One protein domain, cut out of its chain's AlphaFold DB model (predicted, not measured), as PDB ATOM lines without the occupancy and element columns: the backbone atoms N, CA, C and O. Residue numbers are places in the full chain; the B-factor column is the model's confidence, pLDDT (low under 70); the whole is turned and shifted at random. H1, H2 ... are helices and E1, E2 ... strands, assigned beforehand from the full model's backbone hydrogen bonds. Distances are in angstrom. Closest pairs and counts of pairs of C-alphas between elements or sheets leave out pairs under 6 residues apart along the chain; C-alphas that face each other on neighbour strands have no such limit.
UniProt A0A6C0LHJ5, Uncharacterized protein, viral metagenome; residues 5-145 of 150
ATOM      1  N   TYR A   5      39.829 -11.585  28.052       95.19
ATOM      2  CA  TYR A   5      41.147 -12.066  28.455       95.19
ATOM      3  C   TYR A   5      41.845 -11.033  29.342       95.19
ATOM      4  O   TYR A   5      41.491  -9.849  29.349       95.19
ATOM      5  N   GLY A   6      42.831 -11.492  30.107       95.00
ATOM      6  CA  GLY A   6      43.561 -10.664  31.060       95.00
ATOM      7  C   GLY A   6      45.032 -11.036  31.169       95.00
ATOM      8  O   GLY A   6      45.449 -12.114  30.748       95.00
ATOM      9  N   VAL A   7      45.800 -10.141  31.786       95.44
ATOM     10  CA  VAL A   7      47.156 -10.413  32.268       95.44
ATOM     11  C   VAL A   7      47.151 -10.245  33.775       95.44
ATOM     12  O   VAL A   7      46.740  -9.205  34.301       95.44
ATOM     13  N   TRP A   8      47.595 -11.280  34.478       97.06
ATOM     14  CA  TRP A   8      47.593 -11.345  35.935       97.06
ATOM     15  C   TRP A   8      48.995 -11.614  36.468       97.06
ATOM     16  O   TRP A   8      49.782 -12.323  35.848       97.06
ATOM     17  N   LEU A   9      49.273 -11.100  37.667       97.00
ATOM     18  CA  LEU A   9      50.339 -11.628  38.508       97.00
ATOM     19  C   LEU A   9      49.736 -12.741  39.372       97.00
ATOM     20  O   LEU A   9      49.046 -12.468  40.357       97.00
ATOM     21  N   VAL A  10      49.980 -13.989  38.984       97.25
ATOM     22  CA  VAL A  10      49.512 -15.192  39.679       97.25
ATOM     23  C   VAL A  10      50.408 -15.475  40.877       97.25
ATOM     24  O   VAL A  10      51.636 -15.447  40.789       97.25
ATOM     25  N   LEU A  11      49.790 -15.747  42.022       94.81
ATOM     26  CA  LEU A  11      50.463 -15.881  43.307       94.81
ATOM     27  C   LEU A  11      50.388 -17.321  43.808       94.81
ATOM     28  O   LEU A  11      49.348 -17.969  43.757       94.81
ATOM     29  N   GLN A  12      51.489 -17.806  44.375       88.31
ATOM     30  CA  GLN A  12      51.545 -19.120  45.019       88.31
ATOM     31  C   GLN A  12      51.059 -19.015  46.471       88.31
ATOM     32  O   GLN A  12      51.829 -19.183  47.417       88.31
ATOM     33  N   ILE A  13      49.783 -18.665  46.647       87.19
ATOM     34  CA  ILE A  13      49.131 -18.563  47.957       87.19
ATOM     35  C   ILE A  13      48.042 -19.626  48.095       87.19
ATOM     36  O   ILE A  13      47.291 -19.911  47.166       87.19
ATOM     37  N   ASN A  14      47.950 -20.207  49.288       84.69
ATOM     38  CA  ASN A  14      46.952 -21.222  49.602       84.69
ATOM     39  C   ASN A  14      45.670 -20.585  50.145       84.69
ATOM     40  O   ASN A  14      45.695 -19.513  50.746       84.69
ATOM     41  N   GLY A  15      44.553 -21.300  50.009       82.62
ATOM     42  CA  GLY A  15      43.287 -20.940  50.652       82.62
ATOM     43  C   GLY A  15      42.349 -20.075  49.814       82.62
ATOM     44  O   GLY A  15      41.249 -19.791  50.284       82.62
ATOM     45  N   VAL A  16      42.727 -19.696  48.586       84.56
ATOM     46  CA  VAL A  16      41.761 -19.152  47.619       84.56
ATOM     47  C   VAL A  16      40.761 -20.248  47.281       84.56
ATOM     48  O   VAL A  16      41.141 -21.364  46.931       84.56
ATOM     49  N   LYS A  17      39.473 -19.945  47.443       79.69
ATOM     50  CA  LYS A  17      38.413 -20.960  47.382       79.69
ATOM     51  C   LYS A  17      37.798 -21.114  46.002       79.69
ATOM     52  O   LYS A  17      37.274 -22.178  45.696       79.69
ATOM     53  N   THR A  18      37.800 -20.049  45.205       86.31
ATOM     54  CA  THR A  18      36.905 -19.959  44.044       86.31
ATOM     55  C   THR A  18      37.611 -19.848  42.705       86.31
ATOM     56  O   THR A  18      36.949 -20.041  41.696       86.31
ATOM     57  N   HIS A  19      38.901 -19.517  42.668       92.50
ATOM     58  CA  HIS A  19      39.605 -19.197  41.428       92.50
ATOM     59  C   HIS A  19      41.130 -19.222  41.619       92.50
ATOM     60  O   HIS A  19      41.633 -19.539  42.699       92.50
ATOM     61  N   ILE A  20      41.865 -18.886  40.561       94.81
ATOM     62  CA  ILE A  20      43.328 -18.795  40.559       94.81
ATOM     63  C   ILE A  20      43.768 -17.611  41.437       94.81
ATOM     64  O   ILE A  20      43.325 -16.500  41.171       94.81
ATOM     65  N   PRO A  21      44.646 -17.782  42.439       94.75
ATOM     66  CA  PRO A  21      45.123 -16.670  43.255       94.75
ATOM     67  C   PRO A  21      45.926 -15.672  42.425       94.75
ATOM     68  O   PRO A  21      46.954 -16.029  41.850       94.75
ATOM     69  N   HIS A  22      45.496 -14.416  42.377       95.81
ATOM     70  CA  HIS A  22      46.157 -13.420  41.547       95.81
ATOM     71  C   HIS A  22      45.930 -11.995  42.046       95.81
ATOM     72  O   HIS A  22      45.034 -11.733  42.845       95.81
ATOM     73  N   THR A  23      46.730 -11.072  41.516       94.56
ATOM     74  CA  THR A  23      46.329  -9.673  41.364       94.56
ATOM     75  C   THR A  23      46.233  -9.335  39.883       94.56
ATOM     76  O   THR A  23      47.094  -9.714  39.083       94.56
ATOM     77  N   THR A  24      45.175  -8.625  39.503       94.12
ATOM     78  CA  THR A  24      44.963  -8.199  38.118       94.12
ATOM     79  C   THR A  24      45.983  -7.133  37.725       94.12
ATOM     80  O   THR A  24      46.203  -6.206  38.500       94.12
ATOM     81  N   ILE A  25      46.588  -7.247  36.538       93.44
ATOM     82  CA  ILE A  25      47.341  -6.152  35.902       93.44
ATOM     83  C   ILE A  25      46.404  -5.408  34.953       93.44
ATOM     84  O   ILE A  25      46.197  -4.212  35.127       93.44
ATOM     85  N   ALA A  26      45.775  -6.139  34.030       92.62
ATOM     86  CA  ALA A  26      44.734  -5.632  33.140       92.62
ATOM     87  C   ALA A  26      43.783  -6.762  32.708       92.62
ATOM     88  O   ALA A  26      44.178  -7.932  32.678       92.62
ATOM     89  N   CYS A  27      42.547  -6.410  32.353       92.94
ATOM     90  CA  CYS A  27      41.496  -7.321  31.882       92.94
ATOM     91  C   CYS A  27      40.692  -6.696  30.727       92.94
ATOM     92  O   CYS A  27      40.994  -5.588  30.281       92.94
ATOM     93  N   ASN A  28      39.640  -7.394  30.275       92.06
ATOM     94  CA  ASN A  28      38.728  -6.944  29.219       92.06
ATOM     95  C   ASN A  28      39.422  -6.744  27.858       92.06
ATOM     96  O   ASN A  28      39.113  -5.825  27.107       92.06
ATOM     97  N   MET A  29      40.371  -7.626  27.547       92.56
ATOM     98  CA  MET A  29      41.149  -7.604  26.307       92.56
ATOM     99  C   MET A  29      40.694  -8.695  25.334       92.56
ATOM    100  O   MET A  29      40.079  -9.694  25.734       92.56
ATOM    101  N   THR A  30      41.041  -8.538  24.051       93.00
ATOM    102  CA  THR A  30      41.099  -9.687  23.139       93.00
ATOM    103  C   THR A  30      42.255 -10.609  23.541       93.00
ATOM    104  O   THR A  30      43.144 -10.222  24.300       93.00
ATOM    105  N   GLU A  31      42.256 -11.845  23.042       94.38
ATOM    106  CA  GLU A  31      43.359 -12.771  23.316       94.38
ATOM    107  C   GLU A  31      44.698 -12.223  22.791       94.38
ATOM    108  O   GLU A  31      45.709 -12.292  23.488       94.38
ATOM    109  N   ASP A  32      44.703 -11.632  21.592       93.25
ATOM    110  CA  ASP A  32      45.904 -11.065  20.969       93.25
ATOM    111  C   ASP A  32      46.460  -9.874  21.760       93.25
ATOM    112  O   ASP A  32      47.670  -9.801  21.990       93.25
ATOM    113  N   ASP A  33      45.586  -8.983  22.234       92.50
ATOM    114  CA  ASP A  33      45.988  -7.842  23.065       92.50
ATOM    115  C   ASP A  33      46.580  -8.320  24.399       92.50
ATOM    116  O   ASP A  33      47.615  -7.817  24.837       92.50
ATOM    117  N   ALA A  34      45.986  -9.349  25.018       94.31
ATOM    118  CA  ALA A  34      46.486  -9.909  26.271       94.31
ATOM    119  C   ALA A  34      47.881 -10.541  26.110       94.31
ATOM    120  O   ALA A  34      48.746 -10.344  26.964       94.31
ATOM    121  N   PHE A  35      48.139 -11.258  25.009       94.56
ATOM    122  CA  PHE A  35      49.477 -11.796  24.727       94.56
ATOM    123  C   PHE A  35      50.491 -10.714  24.349       94.56
ATOM    124  O   PHE A  35      51.661 -10.834  24.715       94.56
ATOM    125  N   THR A  36      50.060  -9.655  23.663       92.69
ATOM    126  CA  THR A  36      50.912  -8.496  23.359       92.69
ATOM    127  C   THR A  36      51.361  -7.821  24.654       92.69
ATOM    128  O   THR A  36      52.562  -7.710  24.899       92.69
ATOM    129  N   LEU A  37      50.411  -7.501  25.539       92.94
ATOM    130  CA  LEU A  37      50.688  -6.931  26.856       92.94
ATOM    131  C   LEU A  37      51.593  -7.842  27.693       92.94
ATOM    132  O   LEU A  37      52.542  -7.371  28.313       92.94
ATOM    133  N   TYR A  38      51.314  -9.149  27.710       94.25
ATOM    134  CA  TYR A  38      52.137 -10.134  28.410       94.25
ATOM    135  C   TYR A  38      53.590 -10.102  27.935       94.25
ATOM    136  O   TYR A  38      54.483 -10.004  28.776       94.25
ATOM    137  N   ASN A  39      53.826 -10.144  26.619       93.50
ATOM    138  CA  ASN A  39      55.170 -10.139  26.042       93.50
ATOM    139  C   ASN A  39      55.933  -8.862  26.415       93.50
ATOM    140  O   ASN A  39      57.052  -8.949  26.917       93.50
ATOM    141  N   GLU A  40      55.307  -7.692  26.274       92.62
ATOM    142  CA  GLU A  40      55.915  -6.419  26.684       92.62
ATOM    143  C   GLU A  40      56.249  -6.403  28.183       92.62
ATOM    144  O   GLU A  40      57.338  -5.993  28.594       92.62
ATOM    145  N   PHE A  41      55.333  -6.894  29.024       92.75
ATOM    146  CA  PHE A  41      55.522  -6.903  30.471       92.75
ATOM    147  C   PHE A  41      56.698  -7.796  30.885       92.75
ATOM    148  O   PHE A  41      57.511  -7.391  31.725       92.75
ATOM    149  N   ILE A  42      56.804  -9.000  30.308       94.38
ATOM    150  CA  ILE A  42      57.894  -9.933  30.627       94.38
ATOM    151  C   ILE A  42      59.232  -9.496  30.027       94.38
ATOM    152  O   ILE A  42      60.264  -9.799  30.622       94.38
ATOM    153  N   GLU A  43      59.249  -8.780  28.901       94.06
ATOM    154  CA  GLU A  43      60.479  -8.203  28.342       94.06
ATOM    155  C   GLU A  43      61.059  -7.129  29.269       94.06
ATOM    156  O   GLU A  43      62.270  -7.083  29.487       94.06
ATOM    157  N   LEU A  44      60.196  -6.305  29.868       93.94
ATOM    158  CA  LEU A  44      60.606  -5.233  30.775       93.94
ATOM    159  C   LEU A  44      61.017  -5.733  32.163       93.94
ATOM    160  O   LEU A  44      61.919  -5.168  32.783       93.94
ATOM    161  N   ASN A  45      60.346  -6.767  32.674       94.56
ATOM    162  CA  ASN A  45      60.417  -7.126  34.094       94.56
ATOM    163  C   ASN A  45      60.861  -8.568  34.366       94.56
ATOM    164  O   ASN A  45      61.166  -8.920  35.508       94.56
ATOM    165  N   GLY A  46      60.881  -9.415  33.338       95.00
ATOM    166  CA  GLY A  46      60.914 -10.865  33.485       95.00
ATOM    167  C   GLY A  46      59.552 -11.452  33.872       95.00
ATOM    168  O   GLY A  46      58.617 -10.753  34.257       95.00
ATOM    169  N   LYS A  47      59.441 -12.785  33.789       95.69
ATOM    170  CA  LYS A  47      58.197 -13.504  34.109       95.69
ATOM    171  C   LYS A  47      57.852 -13.491  35.603       95.69
ATOM    172  O   LYS A  47      56.679 -13.487  35.955       95.69
ATOM    173  N   ASN A  48      58.856 -13.537  36.477       97.31
ATOM    174  CA  ASN A  48      58.655 -13.659  37.921       97.31
ATOM    175  C   ASN A  48      58.932 -12.328  38.607       97.31
ATOM    176  O   ASN A  48      60.052 -11.820  38.537       97.31
ATOM    177  N   ILE A  49      57.930 -11.791  39.297       95.81
ATOM    178  CA  ILE A  49      57.950 -10.420  39.808       95.81
ATOM    179  C   ILE A  49      57.589 -10.406  41.283       95.81
ATOM    180  O   ILE A  49      56.739 -11.165  41.752       95.81
ATOM    181  N   ARG A  50      58.256  -9.522  42.026       95.88
ATOM    182  CA  ARG A  50      57.971  -9.306  43.441       95.88
ATOM    183  C   ARG A  50      56.768  -8.384  43.611       95.88
ATOM    184  O   ARG A  50      56.691  -7.329  42.985       95.88
ATOM    185  N   CYS A  51      55.898  -8.723  44.549       94.94
ATOM    186  CA  CYS A  51      54.909  -7.804  45.093       94.94
ATOM    187  C   CYS A  51      54.990  -7.757  46.622       94.94
ATOM    188  O   CYS A  51      55.588  -8.627  47.269       94.94
ATOM    189  N   THR A  52      54.402  -6.717  47.203       94.38
ATOM    190  CA  THR A  52      54.118  -6.649  48.637       94.38
ATOM    191  C   THR A  52      52.617  -6.581  48.847       94.38
ATOM    192  O   THR A  52      51.929  -5.845  48.141       94.38
ATOM    193  N   ILE A  53      52.123  -7.350  49.811       90.81
ATOM    194  CA  ILE A  53      50.703  -7.421  50.152       90.81
ATOM    195  C   ILE A  53      50.532  -7.027  51.614       90.81
ATOM    196  O   ILE A  53      51.281  -7.498  52.471       90.81
ATOM    197  N   ASP A  54      49.563  -6.162  51.878       90.12
ATOM    198  CA  ASP A  54      49.146  -5.769  53.221       90.12
ATOM    199  C   ASP A  54      47.745  -6.326  53.474       90.12
ATOM    200  O   ASP A  54      46.809  -6.027  52.731       90.12
ATOM    201  N   LEU A  55      47.622  -7.188  54.482       88.94
ATOM    202  CA  LEU A  55      46.368  -7.859  54.826       88.94
ATOM    203  C   LEU A  55      45.504  -7.064  55.810       88.94
ATOM    204  O   LEU A  55      44.372  -7.466  56.096       88.94
ATOM    205  N   SER A  56      46.032  -5.957  56.342       87.69
ATOM    206  CA  SER A  56      45.285  -5.085  57.248       87.69
ATOM    207  C   SER A  56      44.175  -4.321  56.515       87.69
ATOM    208  O   SER A  56      43.150  -4.012  57.128       87.69
ATOM    209  N   ASP A  57      44.344  -4.097  55.205       84.94
ATOM    210  CA  ASP A  57      43.400  -3.418  54.312       84.94
ATOM    211  C   ASP A  57      42.640  -4.432  53.440       84.94
ATOM    212  O   ASP A  57      43.099  -4.855  52.372       84.94
ATOM    213  N   TYR A  58      41.462  -4.842  53.919       86.75
ATOM    214  CA  TYR A  58      40.567  -5.770  53.229       86.75
ATOM    215  C   TYR A  58      39.266  -5.067  52.823       86.75
ATOM    216  O   TYR A  58      38.741  -4.216  53.542       86.75
ATOM    217  N   VAL A  59      38.702  -5.465  51.681       91.50
ATOM    218  CA  VAL A  59      37.477  -4.869  51.125       91.50
ATOM    219  C   VAL A  59      36.554  -5.958  50.590       91.50
ATOM    220  O   VAL A  59      36.996  -7.001  50.113       91.50
ATOM    221  N   ILE A  60      35.245  -5.717  50.678       93.56
ATOM    222  CA  ILE A  60      34.252  -6.489  49.930       93.56
ATOM    223  C   ILE A  60      33.902  -5.699  48.671       93.56
ATOM    224  O   ILE A  60      33.298  -4.631  48.768       93.56
ATOM    225  N   LEU A  61      34.264  -6.235  47.509       91.69
ATOM    226  CA  LEU A  61      33.877  -5.698  46.211       91.69
ATOM    227  C   LEU A  61      32.395  -5.966  45.974       91.69
ATOM    228  O   LEU A  61      31.896  -7.067  46.232       91.69
ATOM    229  N   THR A  62      31.694  -4.954  45.484       91.62
ATOM    230  CA  THR A  62      30.317  -5.088  45.015       91.62
ATOM    231  C   THR A  62      30.290  -5.583  43.567       91.62
ATOM    232  O   THR A  62      31.262  -5.363  42.845       91.62
ATOM    233  N   PRO A  63      29.172  -6.179  43.123       90.50
ATOM    234  CA  PRO A  63      28.956  -6.521  41.720       90.50
ATOM    235  C   PRO A  63      29.265  -5.385  40.740       90.50
ATOM    236  O   PRO A  63      29.002  -4.219  41.050       90.50
ATOM    237  N   ASN A  64      29.716  -5.738  39.533       85.56
ATOM    238  CA  ASN A  64      30.136  -4.806  38.475       85.56
ATOM    239  C   ASN A  64      31.259  -3.863  38.944       85.56
ATOM    240  O   ASN A  64      31.219  -2.658  38.701       85.56
ATOM    241  N   TYR A  65      32.241  -4.410  39.666       83.94
ATOM    242  CA  TYR A  65      33.354  -3.631  40.213       83.94
ATOM    243  C   TYR A  65      34.149  -2.907  39.118       83.94
ATOM    244  O   TYR A  65      34.497  -1.738  39.269       83.94
ATOM    245  N   TYR A  66      34.415  -3.592  38.006       81.88
ATOM    246  CA  TYR A  66      35.048  -2.967  36.853       81.88
ATOM    247  C   TYR A  66      34.020  -2.321  35.922       81.88
ATOM    248  O   TYR A  66      32.917  -2.840  35.749       81.88
ATOM    249  N   ALA A  67      34.420  -1.233  35.258       78.12
ATOM    250  CA  ALA A  67      33.543  -0.401  34.433       78.12
ATOM    251  C   ALA A  67      32.793  -1.181  33.339       78.12
ATOM    252  O   ALA A  67      31.605  -0.937  33.123       78.12
ATOM    253  N   ASN A  68      33.463  -2.126  32.671       80.56
ATOM    254  CA  ASN A  68      32.846  -2.949  31.629       80.56
ATOM    255  C   ASN A  68      32.339  -4.307  32.136       80.56
ATOM    256  O   ASN A  68      31.827  -5.109  31.349       80.56
ATOM    257  N   SER A  69      32.475  -4.592  33.436       79.75
ATOM    258  CA  SER A  69      32.007  -5.853  34.000       79.75
ATOM    259  C   SER A  69      30.487  -5.861  34.128       79.75
ATOM    260  O   SER A  69      29.853  -4.862  34.461       79.75
ATOM    261  N   LYS A  70      29.901  -7.031  33.869       82.06
ATOM    262  CA  LYS A  70      28.485  -7.333  34.130       82.06
ATOM    263  C   LYS A  70      28.324  -8.431  35.180       82.06
ATOM    264  O   LYS A  70      27.265  -9.065  35.257       82.06
ATOM    265  N   ASP A  71      29.394  -8.719  35.919       82.88
ATOM    266  CA  ASP A  71      29.388  -9.729  36.966       82.88
ATOM    267  C   ASP A  71      28.370  -9.370  38.060       82.88
ATOM    268  O   ASP A  71      28.102  -8.206  38.352       82.88
ATOM    269  N   GLN A  72      27.765 -10.397  38.647       88.50
ATOM    270  CA  GLN A  72      26.788 -10.248  39.728       88.50
ATOM    271  C   GLN A  72      27.357 -10.758  41.057       88.50
ATOM    272  O   GLN A  72      26.602 -11.201  41.923       88.50
ATOM    273  N   LEU A  73      28.688 -10.784  41.193       91.31
ATOM    274  CA  LEU A  73      29.369 -11.432  42.305       91.31
ATOM    275  C   LEU A  73      29.913 -10.388  43.277       91.31
ATOM    276  O   LEU A  73      30.470  -9.365  42.899       91.31
ATOM    277  N   TYR A  74      29.784 -10.683  44.562       93.75
ATOM    278  CA  TYR A  74      30.570 -10.020  45.587       93.75
ATOM    279  C   TYR A  74      31.933 -10.697  45.665       93.75
ATOM    280  O   TYR A  74      32.011 -11.925  45.668       93.75
ATOM    281  N   GLY A  75      32.998  -9.910  45.771       93.19
ATOM    282  CA  GLY A  75      34.353 -10.414  45.988       93.19
ATOM    283  C   GLY A  75      34.826 -10.086  47.395       93.19
ATOM    284  O   GLY A  75      34.734  -8.936  47.810       93.19
ATOM    285  N   TRP A  76      35.357 -11.051  48.140       94.25
ATOM    286  CA  TRP A  76      36.138 -10.736  49.337       94.25
ATOM    287  C   TRP A  76      37.610 -10.605  48.955       94.25
ATOM    288  O   TRP A  76      38.258 -11.598  48.614       94.25
ATOM    289  N   CYS A  77      38.131  -9.381  49.029       92.12
ATOM    290  CA  CYS A  77      39.550  -9.085  48.893       92.12
ATOM    291  C   CYS A  77      40.251  -9.248  50.230       92.12
ATOM    292  O   CYS A  77      39.898  -8.584  51.200       92.12
ATOM    293  N   TRP A  78      41.261 -10.109  50.261       88.00
ATOM    294  CA  TRP A  78      42.125 -10.305  51.422       88.00
ATOM    295  C   TRP A  78      43.234  -9.260  51.511       88.00
ATOM    296  O   TRP A  78      43.661  -8.939  52.611       88.00
ATOM    297  N   ALA A  79      43.632  -8.690  50.371       88.56
ATOM    298  CA  ALA A  79      44.469  -7.498  50.288       88.56
ATOM    299  C   ALA A  79      43.884  -6.555  49.234       88.56
ATOM    300  O   ALA A  79      43.677  -6.983  48.096       88.56
ATOM    301  N   TYR A  80      43.637  -5.294  49.591       87.12
ATOM    302  CA  TYR A  80      43.133  -4.257  48.678       87.12
ATOM    303  C   TYR A  80      44.181  -3.178  48.336       87.12
ATOM    304  O   TYR A  80      43.879  -2.157  47.717       87.12
ATOM    305  N   ASN A  81      45.438  -3.432  48.711       87.62
ATOM    306  CA  ASN A  81      46.580  -2.580  48.404       87.62
ATOM    307  C   ASN A  81      47.827  -3.422  48.093       87.62
ATOM    308  O   ASN A  81      48.785  -3.491  48.866       87.62
ATOM    309  N   VAL A  82      47.791  -4.132  46.967       91.62
ATOM    310  CA  VAL A  82      48.938  -4.902  46.482       91.62
ATOM    311  C   VAL A  82      49.870  -3.974  45.717       91.62
ATOM    312  O   VAL A  82      49.483  -3.350  44.737       91.62
ATOM    313  N   ASN A  83      51.130  -3.909  46.121       93.81
ATOM    314  CA  ASN A  83      52.130  -3.134  45.398       93.81
ATOM    315  C   ASN A  83      52.977  -4.074  44.535       93.81
ATOM    316  O   ASN A  83      53.758  -4.875  45.056       93.81
ATOM    317  N   ILE A  84      52.796  -3.995  43.216       93.75
ATOM    318  CA  ILE A  84      53.575  -4.743  42.226       93.75
ATOM    319  C   ILE A  84      54.849  -3.952  41.928       93.75
ATOM    320  O   ILE A  84      54.792  -2.792  41.533       93.75
ATOM    321  N   ILE A  85      56.012  -4.576  42.104       93.19
ATOM    322  CA  ILE A  85      57.304  -3.926  41.874       93.19
ATOM    323  C   ILE A  85      57.732  -4.208  40.430       93.19
ATOM    324  O   ILE A  85      58.517  -5.122  40.182       93.19
ATOM    325  N   ALA A  86      57.174  -3.448  39.486       90.62
ATOM    326  CA  ALA A  86      57.415  -3.596  38.049       90.62
ATOM    327  C   ALA A  86      57.340  -2.254  37.304       90.62
ATOM    328  O   ALA A  86      56.654  -1.325  37.729       90.62
ATOM    329  N   ALA A  87      58.020  -2.178  36.163       87.56
ATOM    330  CA  ALA A  87      57.769  -1.180  35.137       87.56
ATOM    331  C   ALA A  87      56.475  -1.532  34.390       87.56
ATOM    332  O   ALA A  87      56.293  -2.671  33.955       87.56
ATOM    333  N   LEU A  88      55.584  -0.554  34.241       80.50
ATOM    334  CA  LEU A  88      54.346  -0.725  33.489       80.50
ATOM    335  C   LEU A  88      54.596  -0.499  31.985       80.50
ATOM    336  O   LEU A  88      55.349   0.415  31.635       80.50
ATOM    337  N   PRO A  89      53.962  -1.289  31.102       77.06
ATOM    338  CA  PRO A  89      54.016  -1.074  29.661       77.06
ATOM    339  C   PRO A  89      53.346   0.250  29.273       77.06
ATOM    340  O   PRO A  89      52.496   0.781  29.997       77.06
ATOM    341  N   SER A  90      53.785   0.804  28.141       67.44
ATOM    342  CA  SER A  90      53.501   2.183  27.729       67.44
ATOM    343  C   SER A  90      52.114   2.406  27.129       67.44
ATOM    344  O   SER A  90      51.655   3.548  27.126       67.44
ATOM    345  N   ASP A  91      51.456   1.358  26.626       68.75
ATOM    346  CA  ASP A  91      50.110   1.453  26.058       68.75
ATOM    347  C   ASP A  91      49.114   0.643  26.894       68.75
ATOM    348  O   ASP A  91      49.211  -0.575  27.013       68.75
ATOM    349  N   GLN A  92      48.173   1.350  27.514       69.12
ATOM    350  CA  GLN A  92      47.091   0.775  28.320       69.12
ATOM    351  C   GLN A  92      45.723   1.212  27.779       69.12
ATOM    352  O   GLN A  92      44.730   1.254  28.507       69.12
ATOM    353  N   ASN A  93      45.661   1.597  26.502       67.56
ATOM    354  CA  ASN A  93      44.407   1.979  25.872       67.56
ATOM    355  C   ASN A  93      43.533   0.738  25.629       67.56
ATOM    356  O   ASN A  93      44.023  -0.321  25.254       67.56
ATOM    357  N   ASN A  94      42.216   0.888  25.799       74.38
ATOM    358  CA  ASN A  94      41.207  -0.153  25.544       74.38
ATOM    359  C   ASN A  94      41.285  -1.407  26.438       74.38
ATOM    360  O   ASN A  94      40.841  -2.476  26.026       74.38
ATOM    361  N   MET A  95      41.791  -1.281  27.665       86.69
ATOM    362  CA  MET A  95      41.754  -2.343  28.675       86.69
ATOM    363  C   MET A  95      41.227  -1.809  30.007       86.69
ATOM    364  O   MET A  95      41.345  -0.618  30.306       86.69
ATOM    365  N   ASP A  96      40.655  -2.696  30.818       88.38
ATOM    366  CA  ASP A  96      40.191  -2.341  32.153       88.38
ATOM    367  C   ASP A  96      41.323  -2.589  33.156       88.38
ATOM    368  O   ASP A  96      41.842  -3.703  33.286       88.38
ATOM    369  N   LEU A  97      41.691  -1.530  33.874       88.50
ATOM    370  CA  LEU A  97      42.689  -1.562  34.938       88.50
ATOM    371  C   LEU A  97      41.991  -1.606  36.300       88.50
ATOM    372  O   LEU A  97      40.942  -0.977  36.479       88.50
ATOM    373  N   PRO A  98      42.557  -2.309  37.292       87.06
ATOM    374  CA  PRO A  98      42.037  -2.229  38.645       87.06
ATOM    375  C   PRO A  98      42.308  -0.841  39.234       87.06
ATOM    376  O   PRO A  98      43.415  -0.324  39.115       87.06
ATOM    377  N   GLU A  99      41.328  -0.268  39.940       85.12
ATOM    378  CA  GLU A  99      41.536   0.972  40.712       85.12
ATOM    379  C   GLU A  99      42.714   0.820  41.688       85.12
ATOM    380  O   GLU A  99      43.540   1.715  41.854       85.12
ATOM    381  N   ARG A 100      42.792  -0.360  42.310       88.62
ATOM    382  CA  ARG A 100      43.917  -0.830  43.111       88.62
ATOM    383  C   ARG A 100      44.141  -2.300  42.840       88.62
ATOM    384  O   ARG A 100      43.184  -3.078  42.814       88.62
ATOM    385  N   HIS A 101      45.397  -2.689  42.686       93.00
ATOM    386  CA  HIS A 101      45.779  -4.093  42.678       93.00
ATOM    387  C   HIS A 101      45.346  -4.749  43.995       93.00
ATOM    388  O   HIS A 101      45.598  -4.233  45.087       93.00
ATOM    389  N   HIS A 102      44.660  -5.876  43.883       93.81
ATOM    390  CA  HIS A 102      44.026  -6.559  44.998       93.81
ATOM    391  C   HIS A 102      44.050  -8.065  44.774       93.81
ATOM    392  O   HIS A 102      44.178  -8.532  43.646       93.81
ATOM    393  N   ILE A 103      43.899  -8.819  45.858       93.19
ATOM    394  CA  ILE A 103      43.789 -10.280  45.833       93.19
ATOM    395  C   ILE A 103      42.446 -10.652  46.429       93.19
ATOM    396  O   ILE A 103      42.209 -10.429  47.620       93.19
ATOM    397  N   SER A 104      41.570 -11.229  45.615       93.25
ATOM    398  CA  SER A 104      40.338 -11.846  46.089       93.25
ATOM    399  C   SER A 104      40.601 -13.280  46.558       93.25
ATOM    400  O   SER A 104      41.369 -14.030  45.963       93.25
ATOM    401  N   MET A 105      39.964 -13.676  47.658       92.12
ATOM    402  CA  MET A 105      40.022 -15.055  48.172       92.12
ATOM    403  C   MET A 105      38.759 -15.843  47.841       92.12
ATOM    404  O   MET A 105      38.770 -17.078  47.830       92.12
ATOM    405  N   GLN A 106      37.658 -15.130  47.613       93.25
ATOM    406  CA  GLN A 106      36.338 -15.709  47.449       93.25
ATOM    407  C   GLN A 106      35.458 -14.789  46.601       93.25
ATOM    408  O   GLN A 106      35.524 -13.567  46.736       93.25
ATOM    409  N   TYR A 107      34.610 -15.402  45.778       93.62
ATOM    410  CA  TYR A 107      33.523 -14.741  45.063       93.62
ATOM    411  C   TYR A 107      32.214 -15.453  45.382       93.62
ATOM    412  O   TYR A 107      32.182 -16.678  45.357       93.62
ATOM    413  N   GLU A 108      31.148 -14.705  45.656       94.44
ATOM    414  CA  GLU A 108      29.831 -15.260  45.990       94.44
ATOM    415  C   GLU A 108      28.699 -14.417  45.408       94.44
ATOM    416  O   GLU A 108      28.818 -13.201  45.270       94.44
ATOM    417  N   LYS A 109      27.555 -15.045  45.120       92.50
ATOM    418  CA  LYS A 109      26.347 -14.319  44.674       92.50
ATOM    419  C   LYS A 109      25.705 -13.500  45.791       92.50
ATOM    420  O   LYS A 109      25.081 -12.475  45.538       92.50
ATOM    421  N   GLU A 110      25.854 -13.954  47.030       93.88
ATOM    422  CA  GLU A 110      25.299 -13.299  48.204       93.88
ATOM    423  C   GLU A 110      26.425 -12.873  49.138       93.88
ATOM    424  O   GLU A 110      27.249 -13.689  49.552       93.88
ATOM    425  N   LYS A 111      26.421 -11.599  49.543       94.31
ATOM    426  CA  LYS A 111      27.411 -11.050  50.481       94.31
ATOM    427  C   LYS A 111      27.514 -11.857  51.782       94.31
ATOM    428  O   LYS A 111      28.595 -11.945  52.351       94.31
ATOM    429  N   ALA A 112      26.408 -12.439  52.248       94.44
ATOM    430  CA  ALA A 112      26.351 -13.220  53.485       94.44
ATOM    431  C   ALA A 112      27.119 -14.555  53.422       94.44
ATOM    432  O   ALA A 112      27.402 -15.132  54.467       94.44
ATOM    433  N   LEU A 113      27.453 -15.040  52.220       94.25
ATOM    434  CA  LEU A 113      28.215 -16.275  52.014       94.25
ATOM    435  C   LEU A 113      29.732 -16.039  51.996       94.25
ATOM    436  O   LEU A 113      30.512 -16.993  52.037       94.25
ATOM    437  N   LEU A 114      30.162 -14.776  51.946       93.31
ATOM    438  CA  LEU A 114      31.567 -14.428  52.095       93.31
ATOM    439  C   LEU A 114      32.016 -14.695  53.531       93.31
ATOM    440  O   LEU A 114      31.324 -14.343  54.487       93.31
ATOM    441  N   CYS A 115      33.219 -15.243  53.680       90.75
ATOM    442  CA  CYS A 115      33.829 -15.498  54.983       90.75
ATOM    443  C   CYS A 115      35.071 -14.614  55.186       90.75
ATOM    444  O   CYS A 115      36.179 -15.155  55.165       90.75
ATOM    445  N   PRO A 116      34.926 -13.281  55.341       90.00
ATOM    446  CA  PRO A 116      36.074 -12.403  55.472       90.00
ATOM    447  C   PRO A 116      36.850 -12.668  56.762       90.00
ATOM    448  O   PRO A 116      36.274 -12.818  57.838       90.00
ATOM    449  N   GLU A 117      38.172 -12.678  56.644       86.06
ATOM    450  CA  GLU A 117      39.116 -12.795  57.749       86.06
ATOM    451  C   GLU A 117      40.105 -11.627  57.678       86.06
ATOM    452  O   GLU A 117      40.719 -11.395  56.635       86.06
ATOM    453  N   GLN A 118      40.273 -10.904  58.786       80.50
ATOM    454  CA  GLN A 118      41.264  -9.836  58.893       80.50
ATOM    455  C   GLN A 118      42.552 -10.377  59.511       80.50
ATOM    456  O   GLN A 118      42.516 -11.102  60.509       80.50
ATOM    457  N   LYS A 119      43.696  -9.997  58.937       84.75
ATOM    458  CA  LYS A 119      45.026 -10.295  59.481       84.75
ATOM    459  C   LYS A 119      45.851  -9.024  59.459       84.75
ATOM    460  O   LYS A 119      45.877  -8.340  58.452       84.75
ATOM    461  N   ASP A 120      46.549  -8.733  60.545       87.56
ATOM    462  CA  ASP A 120      47.459  -7.590  60.593       87.56
ATOM    463  C   ASP A 120      48.879  -8.066  60.270       87.56
ATOM    464  O   ASP A 120      49.628  -8.505  61.147       87.56
ATOM    465  N   MET A 121      49.189  -8.144  58.974       88.25
ATOM    466  CA  MET A 121      50.446  -8.701  58.485       88.25
ATOM    467  C   MET A 121      50.757  -8.237  57.064       88.25
ATOM    468  O   MET A 121      49.876  -8.168  56.208       88.25
ATOM    469  N   VAL A 122      52.046  -8.012  56.813       89.50
ATOM    470  CA  VAL A 122      52.589  -7.653  55.503       89.50
ATOM    471  C   VAL A 122      53.490  -8.775  55.002       89.50
ATOM    472  O   VAL A 122      54.365  -9.250  55.728       89.50
ATOM    473  N   TYR A 123      53.310  -9.172  53.745       88.81
ATOM    474  CA  TYR A 123      54.159 -10.156  53.076       88.81
ATOM    475  C   TYR A 123      54.856  -9.563  51.858       88.81
ATOM    476  O   TYR A 123      54.331  -8.678  51.185       88.81
ATOM    477  N   SER A 124      56.016 -10.127  51.522       93.31
ATOM    478  CA  SER A 124      56.605 -10.002  50.192       93.31
ATOM    479  C   SER A 124      56.545 -11.355  49.498       93.31
ATOM    480  O   SER A 124      57.011 -12.356  50.044       93.31
ATOM    481  N   LEU A 125      55.955 -11.376  48.309       93.19
ATOM    482  CA  LEU A 125      55.740 -12.581  47.517       93.19
ATOM    483  C   LEU A 125      56.384 -12.418  46.145       93.19
ATOM    484  O   LEU A 125      56.597 -11.300  45.674       93.19
ATOM    485  N   ILE A 126      56.683 -13.544  45.506       95.19
ATOM    486  CA  ILE A 126      57.030 -13.595  44.087       95.19
ATOM    487  C   ILE A 126      55.862 -14.277  43.382       95.19
ATOM    488  O   ILE A 126      55.492 -15.394  43.748       95.19
ATOM    489  N   GLY A 127      55.278 -13.586  42.409       96.19
ATOM    490  CA  GLY A 127      54.277 -14.140  41.506       96.19
ATOM    491  C   GLY A 127      54.840 -14.337  40.106       96.19
ATOM    492  O   GLY A 127      55.913 -13.818  39.786       96.19
ATOM    493  N   SER A 128      54.102 -15.061  39.272       97.25
ATOM    494  CA  SER A 128      54.390 -15.190  37.845       97.25
ATOM    495  C   SER A 128      53.373 -14.406  37.028       97.25
ATOM    496  O   SER A 128      52.179 -14.404  37.322       97.25
ATOM    497  N   ILE A 129      53.854 -13.703  36.012       97.00
ATOM    498  CA  ILE A 129      53.005 -13.046  35.027       97.00
ATOM    499  C   ILE A 129      52.430 -14.126  34.118       97.00
ATOM    500  O   ILE A 129      53.179 -14.949  33.592       97.00
ATOM    501  N   GLU A 130      51.109 -14.138  33.964       97.75
ATOM    502  CA  GLU A 130      50.386 -15.122  33.159       97.75
ATOM    503  C   GLU A 130      49.259 -14.450  32.363       97.75
ATOM    504  O   GLU A 130      48.652 -13.476  32.819       97.75
ATOM    505  N   VAL A 131      48.958 -15.010  31.189       97.25
ATOM    506  CA  VAL A 131      47.754 -14.677  30.415       97.25
ATOM    507  C   VAL A 131      46.613 -15.570  30.874       97.25
ATOM    508  O   VAL A 131      46.807 -16.765  31.112       97.25
ATOM    509  N   VAL A 132      45.415 -15.002  30.984       97.12
ATOM    510  CA  VAL A 132      44.238 -15.724  31.465       97.12
ATOM    511  C   VAL A 132      43.027 -15.569  30.555       97.12
ATOM    512  O   VAL A 132      42.788 -14.509  29.977       97.12
ATOM    513  N   ASP A 133      42.244 -16.641  30.476       96.50
ATOM    514  CA  ASP A 133      40.900 -16.660  29.911       96.50
ATOM    515  C   ASP A 133      39.877 -16.549  31.046       96.50
ATOM    516  O   ASP A 133      39.755 -17.448  31.885       96.50
ATOM    517  N   ILE A 134      39.144 -15.435  31.058       94.62
ATOM    518  CA  ILE A 134      38.102 -15.123  32.044       94.62
ATOM    519  C   ILE A 134      36.745 -14.893  31.381       94.62
ATOM    520  O   ILE A 134      35.887 -14.160  31.878       94.62
ATOM    521  N   ARG A 135      36.519 -15.543  30.235       93.56
ATOM    522  CA  ARG A 135      35.244 -15.477  29.508       93.56
ATOM    523  C   ARG A 135      34.115 -16.260  30.182       93.56
ATOM    524  O   ARG A 135      32.967 -16.157  29.750       93.56
ATOM    525  N   SER A 136      34.399 -17.036  31.223       92.19
ATOM    526  CA  SER A 136      33.344 -17.619  32.049       92.19
ATOM    527  C   SER A 136      32.867 -16.637  33.120       92.19
ATOM    528  O   SER A 136      33.652 -15.890  33.700       92.19
ATOM    529  N   ASP A 137      31.572 -16.693  33.424       88.56
ATOM    530  CA  ASP A 137      30.963 -16.026  34.583       88.56
ATOM    531  C   ASP A 137      31.237 -16.734  35.909       88.56
ATOM    532  O   ASP A 137      30.859 -16.243  36.975       88.56
ATOM    533  N   ILE A 138      31.837 -17.919  35.844       90.62
ATOM    534  CA  ILE A 138      32.102 -18.777  36.983       90.62
ATOM    535  C   ILE A 138      33.609 -18.706  37.259       90.62
ATOM    536  O   ILE A 138      34.387 -19.242  36.472       90.62
ATOM    537  N   PRO A 139      34.048 -18.090  38.376       92.44
ATOM    538  CA  PRO A 139      35.472 -17.904  38.654       92.44
ATOM    539  C   PRO A 139      36.303 -19.193  38.692       92.44
ATOM    540  O   PRO A 139      37.491 -19.174  38.380       92.44
ATOM    541  N   SER A 140      35.678 -20.329  39.016       93.19
ATOM    542  CA  SER A 140      36.348 -21.634  39.031       93.19
ATOM    543  C   SER A 140      36.616 -22.206  37.638       93.19
ATOM    544  O   SER A 140      37.292 -23.221  37.524       93.19
ATOM    545  N   GLU A 141      36.060 -21.595  36.590       94.81
ATOM    546  CA  GLU A 141      36.286 -21.962  35.190       94.81
ATOM    547  C   GLU A 141      37.309 -21.049  34.503       94.81
ATOM    548  O   GLU A 141      37.575 -21.216  33.316       94.81
ATOM    549  N   TRP A 142      37.876 -20.072  35.215       95.12
ATOM    550  CA  TRP A 142      38.959 -19.242  34.696       95.12
ATOM    551  C   TRP A 142      40.253 -20.043  34.609       95.12
ATOM    552  O   TRP A 142      40.568 -20.816  35.514       95.12
ATOM    553  N   ASN A 143      41.022 -19.836  33.541       96.56
ATOM    554  CA  ASN A 143      42.226 -20.625  33.287       96.56
ATOM    555  C   ASN A 143      43.398 -19.749  32.857       96.56
ATOM    556  O   ASN A 143      43.231 -18.797  32.096       96.56
ATOM    557  N   ILE A 144      44.595 -20.134  33.294       97.44
ATOM    558  CA  ILE A 144      45.840 -19.668  32.680       97.44
ATOM    559  C   ILE A 144      45.957 -20.322  31.306       97.44
ATOM    560  O   ILE A 144      45.760 -21.532  31.173       97.44
ATOM    561  N   ILE A 145      46.292 -19.523  30.299       97.25
ATOM    562  CA  ILE A 145      46.482 -19.981  28.927       97.25
ATOM    563  C   ILE A 145      47.894 -19.668  28.443       97.25
ATOM    564  O   ILE A 145      48.528 -18.701  28.857       97.25
TER     565      ILE A 145
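This is residues 5 to 145 of the 150 residues of an uncharacterized protein of viral metagenome (UniProt A0A6C0LHJ5). A strongly twisted sheet of E1, E2, E3, E7 and E8 has H1 laid along one of its faces at one end of the domain, and a small sheet of E4, E5 and E6 sits toward the end away from H1. The small sheet comes close to the larger one where E6 meets E2 and E5 meets the end of E3. The printed part has 141 residues, with one named helix and eight named strands in the order E1 E2 H1 E3 E4 E5 E6 E7 E8; the class is mixed, helices and strands, with under half of the residues in named elements. The larger sheet is branched and its neighbour pairs are antiparallel, while the smaller runs E4 E5 E6, antiparallel. The whole is compact, with a radius of gyration of the C-alphas of 14.3 A and spans of 41 by 32 by 22 A.

Start at E7, residues 122 to 133, which bends by 67 degrees at residue 130 and has three neighbours. On one side of it, beside residues 127 to 133, find E1, residues 5 to 11, with N 8 and O 130 2.9 A apart. On the other side are E3, residues 48 to 54, with N 51 and O 125 at 2.9 A, and E8, residues 143 to 145, with N 145 and O 131 at 2.9 A; E7 and E8 form a hairpin. E2, residues 22 to 29, makes a hairpin with E1, where N 7 and O 26 are 2.9 A apart. H1, residues 31 to 45, is on this sheet at a height of 8.4 A, over E1 and along the strands, at 20 degrees to E1 on the local plane; every O i to N i+4 pair in H1 is within hydrogen-bond range. E4, residues 59 to 61, E5, residues 74 to 79, and E6, residues 103 to 108, form a meander, each strand the antiparallel neighbour of the one before; look at N 61 and O 75, 2.8 A, and N 76 and O 106, 2.9 A. The closest C-alphas of E2 and E6 are those of Thr 23 and Ile 103, 5.2 A.

Find C-alpha 5 at (41.147, -12.066, 28.455), where E1 begins its 17.9 A. E2 spans 17.1 A, H1 21.0 A, E3 19.7 A, E5 14.9 A and E6 14.8 A. E7 runs 29.5 A from C-alpha 122 at (52.589, -7.653, 55.503). E4 and E8 are short, and E8 ends at C-alpha 145, (46.482, -19.981, 28.927).

The two C-alphas farthest apart, those of Glu 43 and Ala 112, are 42.7 A from each other. The printed part has no cut, and the links E4 to E5, E5 to E6 and E6 to E7 are long. The mean pLDDT of the printed part is 90.6; look for values under 70 at residues 90 to 93.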